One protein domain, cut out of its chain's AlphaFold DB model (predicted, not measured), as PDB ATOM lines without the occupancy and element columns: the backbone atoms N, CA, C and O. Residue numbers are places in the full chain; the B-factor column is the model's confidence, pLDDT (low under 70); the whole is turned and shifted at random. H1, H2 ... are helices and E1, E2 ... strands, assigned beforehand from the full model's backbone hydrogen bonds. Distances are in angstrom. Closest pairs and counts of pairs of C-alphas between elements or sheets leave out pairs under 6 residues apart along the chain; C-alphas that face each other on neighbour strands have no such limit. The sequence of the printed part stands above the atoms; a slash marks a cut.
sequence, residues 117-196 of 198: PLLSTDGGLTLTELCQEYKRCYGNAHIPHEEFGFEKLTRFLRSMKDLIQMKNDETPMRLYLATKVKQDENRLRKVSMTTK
ATOM      1  N   PRO A 117     -34.357  25.497  40.354       70.44
ATOM      2  CA  PRO A 117     -35.788  25.418  40.072       70.44
ATOM      3  C   PRO A 117     -36.084  25.477  38.566       70.44
ATOM      4  O   PRO A 117     -37.143  25.028  38.138       70.44
ATOM      5  N   LEU A 118     -35.133  25.959  37.757       65.38
ATOM      6  CA  LEU A 118     -35.222  25.994  36.294       65.38
ATOM      7  C   LEU A 118     -35.202  24.585  35.670       65.38
ATOM      8  O   LEU A 118     -35.698  24.396  34.563       65.38
ATOM      9  N   LEU A 119     -34.693  23.576  36.393       63.00
ATOM     10  CA  LEU A 119     -34.737  22.166  35.975       63.00
ATOM     11  C   LEU A 119     -36.050  21.459  36.306       63.00
ATOM     12  O   LEU A 119     -36.223  20.310  35.906       63.00
ATOM     13  N   SER A 120     -36.951  22.108  37.045       57.66
ATOM     14  CA  SER A 120     -38.291  21.580  37.332       57.66
ATOM     15  C   SER A 120     -39.241  21.737  36.141       57.66
ATOM     16  O   SER A 120     -40.282  21.093  36.093       57.66
ATOM     17  N   THR A 121     -38.875  22.582  35.178       58.34
ATOM     18  CA  THR A 121     -39.488  22.657  33.851       58.34
ATOM     19  C   THR A 121     -38.616  21.869  32.879       58.34
ATOM     20  O   THR A 121     -37.400  22.031  32.917       58.34
ATOM     21  N   ASP A 122     -39.207  21.043  32.014       63.47
ATOM     22  CA  ASP A 122     -38.577  20.033  31.127       63.47
ATOM     23  C   ASP A 122     -37.437  20.516  30.181       63.47
ATOM     24  O   ASP A 122     -36.965  19.786  29.308       63.47
ATOM     25  N   GLY A 123     -36.959  21.752  30.320       72.81
ATOM     26  CA  GLY A 123     -36.032  22.412  29.414       72.81
ATOM     27  C   GLY A 123     -34.536  22.243  29.696       72.81
ATOM     28  O   GLY A 123     -33.751  22.559  28.809       72.81
ATOM     29  N   GLY A 124     -34.071  21.788  30.859       82.12
ATOM     30  CA  GLY A 124     -32.626  21.893  31.145       82.12
ATOM     31  C   GLY A 124     -32.154  23.350  31.329       82.12
ATOM     32  O   GLY A 124     -32.946  24.279  31.182       82.12
ATOM     33  N   LEU A 125     -30.863  23.562  31.621       88.12
ATOM     34  CA  LEU A 125     -30.260  24.909  31.679       88.12
ATOM     35  C   LEU A 125     -29.483  25.224  30.404       88.12
ATOM     36  O   LEU A 125     -28.698  24.410  29.928       88.12
ATOM     37  N   THR A 126     -29.612  26.436  29.889       90.25
ATOM     38  CA  THR A 126     -28.658  26.977  28.917       90.25
ATOM     39  C   THR A 126     -27.313  27.290  29.582       90.25
ATOM     40  O   THR A 126     -27.213  27.427  30.802       90.25
ATOM     41  N   LEU A 127     -26.249  27.440  28.784       90.50
ATOM     42  CA  LEU A 127     -24.932  27.863  29.296       90.50
ATOM     43  C   LEU A 127     -24.994  29.220  30.005       90.50
ATOM     44  O   LEU A 127     -24.347  29.410  31.033       90.50
ATOM     45  N   THR A 128     -25.779  30.155  29.469       90.81
ATOM     46  CA  THR A 128     -25.954  31.487  30.054       90.81
ATOM     47  C   THR A 128     -26.619  31.396  31.424       90.81
ATOM     48  O   THR A 128     -26.114  31.982  32.379       90.81
ATOM     49  N   GLU A 129     -27.700  30.620  31.538       90.81
ATOM     50  CA  GLU A 129     -28.385  30.381  32.814       90.81
ATOM     51  C   GLU A 129     -27.468  29.665  33.807       90.81
ATOM     52  O   GLU A 129     -27.409  30.060  34.966       90.81
ATOM     53  N   LEU A 130     -26.683  28.674  33.362       91.88
ATOM     54  CA  LEU A 130     -25.706  27.997  34.217       91.88
ATOM     55  C   LEU A 130     -24.698  28.991  34.806       91.88
ATOM     56  O   LEU A 130     -24.458  28.978  36.012       91.88
ATOM     57  N   CYS A 131     -24.110  29.855  33.977       92.38
ATOM     58  CA  CYS A 131     -23.151  30.857  34.435       92.38
ATOM     59  C   CYS A 131     -23.787  31.857  35.411       92.38
ATOM     60  O   CYS A 131     -23.169  32.209  36.416       92.38
ATOM     61  N   GLN A 132     -25.014  32.307  35.135       91.56
ATOM     62  CA  GLN A 132     -25.751  33.219  36.012       91.56
ATOM     63  C   GLN A 132     -26.057  32.577  37.366       91.56
ATOM     64  O   GLN A 132     -25.799  33.184  38.404       91.56
ATOM     65  N   GLU A 133     -26.542  31.339  37.364       90.62
ATOM     66  CA  GLU A 133     -26.834  30.584  38.579       90.62
ATOM     67  C   GLU A 133     -25.560  30.283  39.376       90.62
ATOM     68  O   GLU A 133     -25.549  30.411  40.600       90.62
ATOM     69  N   TYR A 134     -24.455  29.956  38.700       93.06
ATOM     70  CA  TYR A 134     -23.178  29.692  39.363       93.06
ATOM     71  C   TYR A 134     -22.678  30.949  40.068       93.06
ATOM     72  O   TYR A 134     -22.312  30.905  41.244       93.06
ATOM     73  N   LYS A 135     -22.768  32.089  39.377       92.75
ATOM     74  CA  LYS A 135     -22.442  33.399  39.931       92.75
ATOM     75  C   LYS A 135     -23.352  33.774  41.111       92.75
ATOM     76  O   LYS A 135     -22.915  34.359  42.099       92.75
ATOM     77  N   ARG A 136     -24.637  33.428  41.033       91.19
ATOM     78  CA  ARG A 136     -25.612  33.676  42.103       91.19
ATOM     79  C   ARG A 136     -25.300  32.862  43.362       91.19
ATOM     80  O   ARG A 136     -25.399  33.398  44.460       91.19
ATOM     81  N   CYS A 137     -24.923  31.591  43.212       90.31
ATOM     82  CA  CYS A 137     -24.690  30.676  44.335       90.31
ATOM     83  C   CYS A 137     -23.292  30.790  44.955       90.31
ATOM     84  O   CYS A 137     -23.157  30.637  46.165       90.31
ATOM     85  N   TYR A 138     -22.262  31.047  44.146       89.94
ATOM     86  CA  TYR A 138     -20.858  31.004  44.578       89.94
ATOM     87  C   TYR A 138     -20.150  32.367  44.476       89.94
ATOM     88  O   TYR A 138     -18.927  32.444  44.584       89.94
ATOM     89  N   GLY A 139     -20.919  33.448  44.302       86.75
ATOM     90  CA  GLY A 139     -20.429  34.826  44.209       86.75
ATOM     91  C   GLY A 139     -19.976  35.219  42.800       86.75
ATOM     92  O   GLY A 139     -20.153  34.479  41.843       86.75
ATOM     93  N   ASN A 140     -19.342  36.388  42.648       74.00
ATOM     94  CA  ASN A 140     -18.888  36.923  41.350       74.00
ATOM     95  C   ASN A 140     -17.796  36.088  40.629       74.00
ATOM     96  O   ASN A 140     -17.176  36.582  39.687       74.00
ATOM     97  N   ALA A 141     -17.559  34.844  41.045       76.81
ATOM     98  CA  ALA A 141     -16.649  33.912  40.404       76.81
ATOM     99  C   ALA A 141     -17.250  33.352  39.104       76.81
ATOM    100  O   ALA A 141     -18.416  32.952  39.044       76.81
ATOM    101  N   HIS A 142     -16.431  33.310  38.057       91.56
ATOM    102  CA  HIS A 142     -16.726  32.545  36.851       91.56
ATOM    103  C   HIS A 142     -16.398  31.064  37.094       91.56
ATOM    104  O   HIS A 142     -15.694  30.721  38.042       91.56
ATOM    105  N   ILE A 143     -16.918  30.170  36.252       94.31
ATOM    106  CA  ILE A 143     -16.544  28.751  36.305       94.31
ATOM    107  C   ILE A 143     -15.082  28.643  35.822       94.31
ATOM    108  O   ILE A 143     -14.838  28.979  34.655       94.31
ATOM    109  N   PRO A 144     -14.136  28.174  36.661       92.62
ATOM    110  CA  PRO A 144     -12.688  28.254  36.418       92.62
ATOM    111  C   PRO A 144     -12.190  27.182  35.433       92.62
ATOM    112  O   PRO A 144     -11.251  26.439  35.687       92.62
ATOM    113  N   HIS A 145     -12.847  27.053  34.284       91.94
ATOM    114  CA  HIS A 145     -12.518  26.043  33.281       91.94
ATOM    115  C   HIS A 145     -11.122  26.236  32.657       91.94
ATOM    116  O   HIS A 145     -10.471  25.249  32.317       91.94
ATOM    117  N   GLU A 146     -10.655  27.482  32.555       89.69
ATOM    118  CA  GLU A 146      -9.313  27.827  32.067       89.69
ATOM    119  C   GLU A 146      -8.219  27.329  33.021       89.69
ATOM    120  O   GLU A 146      -7.196  26.818  32.570       89.69
ATOM    121  N   GLU A 147      -8.467  27.369  34.335       86.31
ATOM    122  CA  GLU A 147      -7.543  26.861  35.363       86.31
ATOM    123  C   GLU A 147      -7.351  25.338  35.284       86.31
ATOM    124  O   GLU A 147      -6.361  24.803  35.779       86.31
ATOM    125  N   PHE A 148      -8.275  24.636  34.622       85.06
ATOM    126  CA  PHE A 148      -8.194  23.200  34.354       85.06
ATOM    127  C   PHE A 148      -7.658  22.883  32.946       85.06
ATOM    128  O   PHE A 148      -7.744  21.739  32.501       85.06
ATOM    129  N   GLY A 149      -7.158  23.884  32.212       85.56
ATOM    130  CA  GLY A 149      -6.603  23.713  30.867       85.56
ATOM    131  C   GLY A 149      -7.645  23.608  29.747       85.56
ATOM    132  O   GLY A 149      -7.317  23.182  28.638       85.56
ATOM    133  N   PHE A 150      -8.906  23.985  29.994       88.06
ATOM    134  CA  PHE A 150      -9.923  24.032  28.945       88.06
ATOM    135  C   PHE A 150     -10.046  25.441  28.375       88.06
ATOM    136  O   PHE A 150     -10.418  26.371  29.075       88.06
ATOM    137  N   GLU A 151      -9.862  25.566  27.063       88.56
ATOM    138  CA  GLU A 151     -10.043  26.831  26.331       88.56
ATOM    139  C   GLU A 151     -11.495  27.346  26.364       88.56
ATOM    140  O   GLU A 151     -11.753  28.533  26.199       88.56
ATOM    141  N   LYS A 152     -12.476  26.441  26.500       92.12
ATOM    142  CA  LYS A 152     -13.907  26.773  26.437       92.12
ATOM    143  C   LYS A 152     -14.704  26.003  27.476       92.12
ATOM    144  O   LYS A 152     -14.555  24.784  27.604       92.12
ATOM    145  N   LEU A 153     -15.650  26.687  28.123       93.06
ATOM    146  CA  LEU A 153     -16.565  26.100  29.108       93.06
ATOM    147  C   LEU A 153     -17.329  24.889  28.551       93.06
ATOM    148  O   LEU A 153     -17.506  23.888  29.237       93.06
ATOM    149  N   THR A 154     -17.737  24.930  27.282       92.31
ATOM    150  CA  THR A 154     -18.411  23.798  26.626       92.31
ATOM    151  C   THR A 154     -17.538  22.550  26.558       92.31
ATOM    152  O   THR A 154     -18.045  21.444  26.733       92.31
ATOM    153  N   ARG A 155     -16.228  22.703  26.338       91.62
ATOM    154  CA  ARG A 155     -15.273  21.589  26.315       91.62
ATOM    155  C   ARG A 155     -15.083  21.005  27.714       91.62
ATOM    156  O   ARG A 155     -15.075  19.786  27.856       91.62
ATOM    157  N   PHE A 156     -15.011  21.865  28.729       93.62
ATOM    158  CA  PHE A 156     -14.976  21.452  30.131       93.62
ATOM    159  C   PHE A 156     -16.230  20.662  30.522       93.62
ATOM    160  O   PHE A 156     -16.120  19.541  31.012       93.62
ATOM    161  N   LEU A 157     -17.427  21.169  30.218       92.75
ATOM    162  CA  LEU A 157     -18.685  20.473  30.515       92.75
ATOM    163  C   LEU A 157     -18.790  19.124  29.784       92.75
ATOM    164  O   LEU A 157     -19.208  18.138  30.386       92.75
ATOM    165  N   ARG A 158     -18.326  19.041  28.528       90.44
ATOM    166  CA  ARG A 158     -18.245  17.773  27.774       90.44
ATOM    167  C   ARG A 158     -17.285  16.755  28.394       90.44
ATOM    168  O   ARG A 158     -17.487  15.558  28.195       90.44
ATOM    169  N   SER A 159     -16.258  17.197  29.124       91.06
ATOM    170  CA  SER A 159     -15.350  16.282  29.831       91.06
ATOM    171  C   SER A 159     -16.053  15.527  30.968       91.06
ATOM    172  O   SER A 159     -15.696  14.387  31.246       91.06
ATOM    173  N   MET A 160     -17.120  16.106  31.533       90.81
ATOM    174  CA  MET A 160     -17.940  15.546  32.617       90.81
ATOM    175  C   MET A 160     -19.220  14.873  32.088       90.81
ATOM    176  O   MET A 160     -20.303  15.026  32.657       90.81
ATOM    177  N   LYS A 161     -19.125  14.150  30.962       86.94
ATOM    178  CA  LYS A 161     -20.267  13.505  30.270       86.94
ATOM    179  C   LYS A 161     -21.035  12.485  31.122       86.94
ATOM    180  O   LYS A 161     -22.168  12.127  30.808       86.94
ATOM    181  N   ASP A 162     -20.391  11.972  32.162       85.19
ATOM    182  CA  ASP A 162     -20.953  11.078  33.167       85.19
ATOM    183  C   ASP A 162     -21.937  11.794  34.104       85.19
ATOM    184  O   ASP A 162     -22.877  11.169  34.598       85.19
ATOM    185  N   LEU A 163     -21.764  13.104  34.294       86.62
ATOM    186  CA  LEU A 163     -22.584  13.937  35.170       86.62
ATOM    187  C   LEU A 163     -23.532  14.852  34.404       86.62
ATOM    188  O   LEU A 163     -24.692  15.002  34.791       86.62
ATOM    189  N   ILE A 164     -23.048  15.459  33.323       88.62
ATOM    190  CA  ILE A 164     -23.753  16.487  32.566       88.62
ATOM    191  C   ILE A 164     -23.965  15.983  31.142       88.62
ATOM    192  O   ILE A 164     -23.020  15.736  30.396       88.62
ATOM    193  N   GLN A 165     -25.229  15.850  30.751       88.31
ATOM    194  CA  GLN A 165     -25.606  15.629  29.364       88.31
ATOM    195  C   GLN A 165     -25.936  16.954  28.700       88.31
ATOM    196  O   GLN A 165     -26.705  17.760  29.218       88.31
ATOM    197  N   MET A 166     -25.377  17.152  27.516       87.94
ATOM    198  CA  MET A 166     -25.680  18.283  26.654       87.94
ATOM    199  C   MET A 166     -26.603  17.766  25.555       87.94
ATOM    200  O   MET A 166     -26.191  16.895  24.790       87.94
ATOM    201  N   LYS A 167     -27.849  18.247  25.512       83.00
ATOM    202  CA  LYS A 167     -28.781  17.952  24.415       83.00
ATOM    203  C   LYS A 167     -28.919  19.181  23.514       83.00
ATOM    204  O   LYS A 167     -28.874  20.315  23.995       83.00
ATOM    205  N   ASN A 168     -29.138  18.893  22.234       71.44
ATOM    206  CA  ASN A 168     -29.232  19.789  21.078       71.44
ATOM    207  C   ASN A 168     -27.890  20.167  20.436       71.44
ATOM    208  O   ASN A 168     -27.006  20.737  21.076       71.44
ATOM    209  N   ASP A 169     -27.815  19.904  19.129       57.31
ATOM    210  CA  ASP A 169     -26.864  20.515  18.193       57.31
ATOM    211  C   ASP A 169     -27.348  21.905  17.714       57.31
ATOM    212  O   ASP A 169     -26.612  22.623  17.042       57.31
ATOM    213  N   GLU A 170     -28.564  22.313  18.101       58.56
ATOM    214  CA  GLU A 170     -29.156  23.618  17.790       58.56
ATOM    215  C   GLU A 170     -29.118  24.575  18.993       58.56
ATOM    216  O   GLU A 170     -29.332  24.194  20.148       58.56
ATOM    217  N   THR A 171     -28.831  25.849  18.720       65.69
ATOM    218  CA  THR A 171     -28.761  26.928  19.714       65.69
ATOM    219  C   THR A 171     -30.155  27.357  20.200       65.69
ATOM    220  O   THR A 171     -30.995  27.676  19.362       65.69
ATOM    221  N   PRO A 172     -30.397  27.480  21.524       73.44
ATOM    222  CA  PRO A 172     -29.423  27.347  22.602       73.44
ATOM    223  C   PRO A 172     -29.247  25.898  23.084       73.44
ATOM    224  O   PRO A 172     -30.205  25.178  23.364       73.44
ATOM    225  N   MET A 173     -27.983  25.520  23.256       84.44
ATOM    226  CA  MET A 173     -27.549  24.258  23.851       84.44
ATOM    227  C   MET A 173     -28.049  24.131  25.296       84.44
ATOM    228  O   MET A 173     -27.857  25.056  26.093       84.44
ATOM    229  N   ARG A 174     -28.655  22.985  25.632       86.94
ATOM    230  CA  ARG A 174     -29.276  22.730  26.943       86.94
ATOM    231  C   ARG A 174     -28.527  21.642  27.719       86.94
ATOM    232  O   ARG A 174     -28.089  20.636  27.162       86.94
ATOM    233  N   LEU A 175     -28.381  21.866  29.020       87.06
ATOM    234  CA  LEU A 175     -27.630  21.065  29.982       87.06
ATOM    235  C   LEU A 175     -28.594  20.329  30.912       87.06
ATOM    236  O   LEU A 175     -29.505  20.929  31.486       87.06
ATOM    237  N   TYR A 176     -28.344  19.040  31.103       84.06
ATOM    238  CA  TYR A 176     -29.136  18.140  31.933       84.06
ATOM    239  C   TYR A 176     -28.221  17.343  32.859       84.06
ATOM    240  O   TYR A 176     -27.096  17.011  32.495       84.06
ATOM    241  N   LEU A 177     -28.725  16.948  34.028       82.19
ATOM    242  CA  LEU A 177     -28.064  15.918  34.829       82.19
ATOM    243  C   LEU A 177     -28.257  14.555  34.170       82.19
ATOM    244  O   LEU A 177     -29.389  14.105  33.978       82.19
ATOM    245  N   ALA A 178     -27.156  13.864  33.886       78.44
ATOM    246  CA  ALA A 178     -27.159  12.551  33.247       78.44
ATOM    247  C   ALA A 178     -27.993  11.511  34.024       78.44
ATOM    248  O   ALA A 178     -28.599  10.619  33.430       78.44
ATOM    249  N   THR A 179     -28.058  11.640  35.352       70.44
ATOM    250  CA  THR A 179     -28.842  10.764  36.235       70.44
ATOM    251  C   THR A 179     -30.352  10.960  36.083       70.44
ATOM    252  O   THR A 179     -31.082   9.969  36.088       70.44
ATOM    253  N   LYS A 180     -30.823  12.198  35.879       60.91
ATOM    254  CA  LYS A 180     -32.245  12.498  35.635       60.91
ATOM    255  C   LYS A 180     -32.690  12.022  34.250       60.91
ATOM    256  O   LYS A 180     -33.722  11.368  34.137       60.91
ATOM    257  N   VAL A 181     -31.863  12.215  33.218       58.28
ATOM    258  CA  VAL A 181     -32.204  11.800  31.840       58.28
ATOM    259  C   VAL A 181     -32.486  10.294  31.743       58.28
ATOM    260  O   VAL A 181     -33.452   9.884  31.103       58.28
ATOM    261  N   LYS A 182     -31.698   9.459  32.435       61.72
ATOM    262  CA  LYS A 182     -31.920   8.001  32.463       61.72
ATOM    263  C   LYS A 182     -33.238   7.602  33.134       61.72
ATOM    264  O   LYS A 182     -33.798   6.557  32.800       61.72
ATOM    265  N   GLN A 183     -33.725   8.380  34.100       60.22
ATOM    266  CA  GLN A 183     -35.011   8.111  34.742       60.22
ATOM    267  C   GLN A 183     -36.173   8.468  33.811       60.22
ATOM    268  O   GLN A 183     -37.082   7.652  33.656       60.22
ATOM    269  N   ASP A 184     -36.111   9.612  33.131       59.31
ATOM    270  CA  ASP A 184     -37.174  10.048  32.219       59.31
ATOM    271  C   ASP A 184     -37.274   9.172  30.965       59.31
ATOM    272  O   ASP A 184     -38.373   8.769  30.583       59.31
ATOM    273  N   GLU A 185     -36.145   8.756  30.380       60.56
ATOM    274  CA  GLU A 185     -36.145   7.807  29.256       60.56
ATOM    275  C   GLU A 185     -36.776   6.459  29.636       60.56
ATOM    276  O   GLU A 185     -37.532   5.871  28.858       60.56
ATOM    277  N   ASN A 186     -36.532   5.982  30.860       57.47
ATOM    278  CA  ASN A 186     -37.162   4.765  31.368       57.47
ATOM    279  C   ASN A 186     -38.665   4.940  31.629       57.47
ATOM    280  O   ASN A 186     -39.433   4.001  31.399       57.47
ATOM    281  N   ARG A 187     -39.115   6.119  32.079       57.72
ATOM    282  CA  ARG A 187     -40.548   6.418  32.242       57.72
ATOM    283  C   ARG A 187     -41.260   6.471  30.891       57.72
ATOM    284  O   ARG A 187     -42.297   5.830  30.741       57.72
ATOM    285  N   LEU A 188     -40.677   7.139  29.895       58.16
ATOM    286  CA  LEU A 188     -41.236   7.232  28.541       58.16
ATOM    287  C   LEU A 188     -41.337   5.861  27.853       58.16
ATOM    288  O   LEU A 188     -42.363   5.552  27.245       58.16
ATOM    289  N   ARG A 189     -40.329   4.989  28.010       57.62
ATOM    290  CA  ARG A 189     -40.387   3.605  27.499       57.62
ATOM    291  C   ARG A 189     -41.496   2.780  28.154       57.62
ATOM    292  O   ARG A 189     -42.174   2.035  27.452       57.62
ATOM    293  N   LYS A 190     -41.714   2.930  29.467       56.53
ATOM    294  CA  LYS A 190     -42.809   2.241  30.174       56.53
ATOM    295  C   LYS A 190     -44.183   2.692  29.678       56.53
ATOM    296  O   LYS A 190     -45.025   1.841  29.432       56.53
ATOM    297  N   VAL A 191     -44.395   3.993  29.468       58.91
ATOM    298  CA  VAL A 191     -45.674   4.516  28.952       58.91
ATOM    299  C   VAL A 191     -45.929   4.046  27.513       58.91
ATOM    300  O   VAL A 191     -47.033   3.619  27.199       58.91
ATOM    301  N   SER A 192     -44.904   4.030  26.655       56.25
ATOM    302  CA  SER A 192     -45.040   3.594  25.256       56.25
ATOM    303  C   SER A 192     -45.339   2.090  25.094       56.25
ATOM    304  O   SER A 192     -45.902   1.686  24.077       56.25
ATOM    305  N   MET A 193     -45.017   1.257  26.093       54.47
ATOM    306  CA  MET A 193     -45.412  -0.160  26.106       54.47
ATOM    307  C   MET A 193     -46.864  -0.375  26.551       54.47
ATOM    308  O   MET A 193     -47.508  -1.299  26.062       54.47
ATOM    309  N   THR A 194     -47.410   0.480  27.419       52.06
ATOM    310  CA  THR A 194     -48.796   0.344  27.899       52.06
ATOM    311  C   THR A 194     -49.825   0.808  26.863       52.06
ATOM    312  O   THR A 194     -50.912   0.248  26.786       52.06
ATOM    313  N   THR A 195     -49.486   1.779  26.008       51.41
ATOM    314  CA  THR A 195     -50.410   2.324  24.990       51.41
ATOM    315  C   THR A 195     -50.535   1.455  23.726       51.41
ATOM    316  O   THR A 195     -51.289   1.800  22.825       51.41
ATOM    317  N   LYS A 196     -49.823   0.323  23.626       49.50
ATOM    318  CA  LYS A 196     -49.913  -0.614  22.483       49.50
ATOM    319  C   LYS A 196     -50.856  -1.811  22.715       49.50
ATOM    320  O   LYS A 196     -50.822  -2.749  21.925       49.50
TER     321      LYS A 196
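AT A GLANCE: This is residues 117 to 196 of the 198 residues of the protein "Hypothetical protein" of Adineta steineri (UniProt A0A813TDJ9). A small head, with the hairpin E1 E2 in its middle, H2 near E2 and H3 near E1, sends out a long helical arm: residues 182 to 196, mostly H4, stick out. The printed part has 80 residues with four named helices and two named strands, in the order H1 H2 H3 E1 E2 H4, the two strands antiparallel; the class is mostly helix, with helices holding 40 of the 48 residues in named elements. It is loose, with a radius of gyration of the C-alphas of 15.3 A, and spans 51 by 24 by 22 A.

HOW THE PARTS SIT: From H1, residues 117 to 120, go to H2, residues 127 to 138; the closest C-alphas of H2 and E2, residues 174 to 177, are Leu 127 and Arg 174, 7.1 A. For H3, residues 153 to 159, and E1, residues 164 to 167, they are Leu 157 and Ile 164, 6.8 A. In the hairpin, find N 165 and O 176 at 2.8 A. For E1 and H4, residues 178 to 194, the closest are Gln 165 and Ala 178, 5.2 A. Every O i to N i+4 pair is within hydrogen-bond range in H2 and H3, 12 of 13 in H4; H1 is too short for one.

IN THESE COORDINATES: Find C-alpha 117 at (-35.788, 25.418, 40.072), where H1 begins. H2 runs 16.1 A; H4 runs 25.4 A to C-alpha 194 at (-48.796, 0.344, 27.899).

THE WHOLE: The printed part has no cut. The link H2 to H3 is long. Look for pLDDT under 70 at residues 118 to 122, 169 to 171 and 180 to 196.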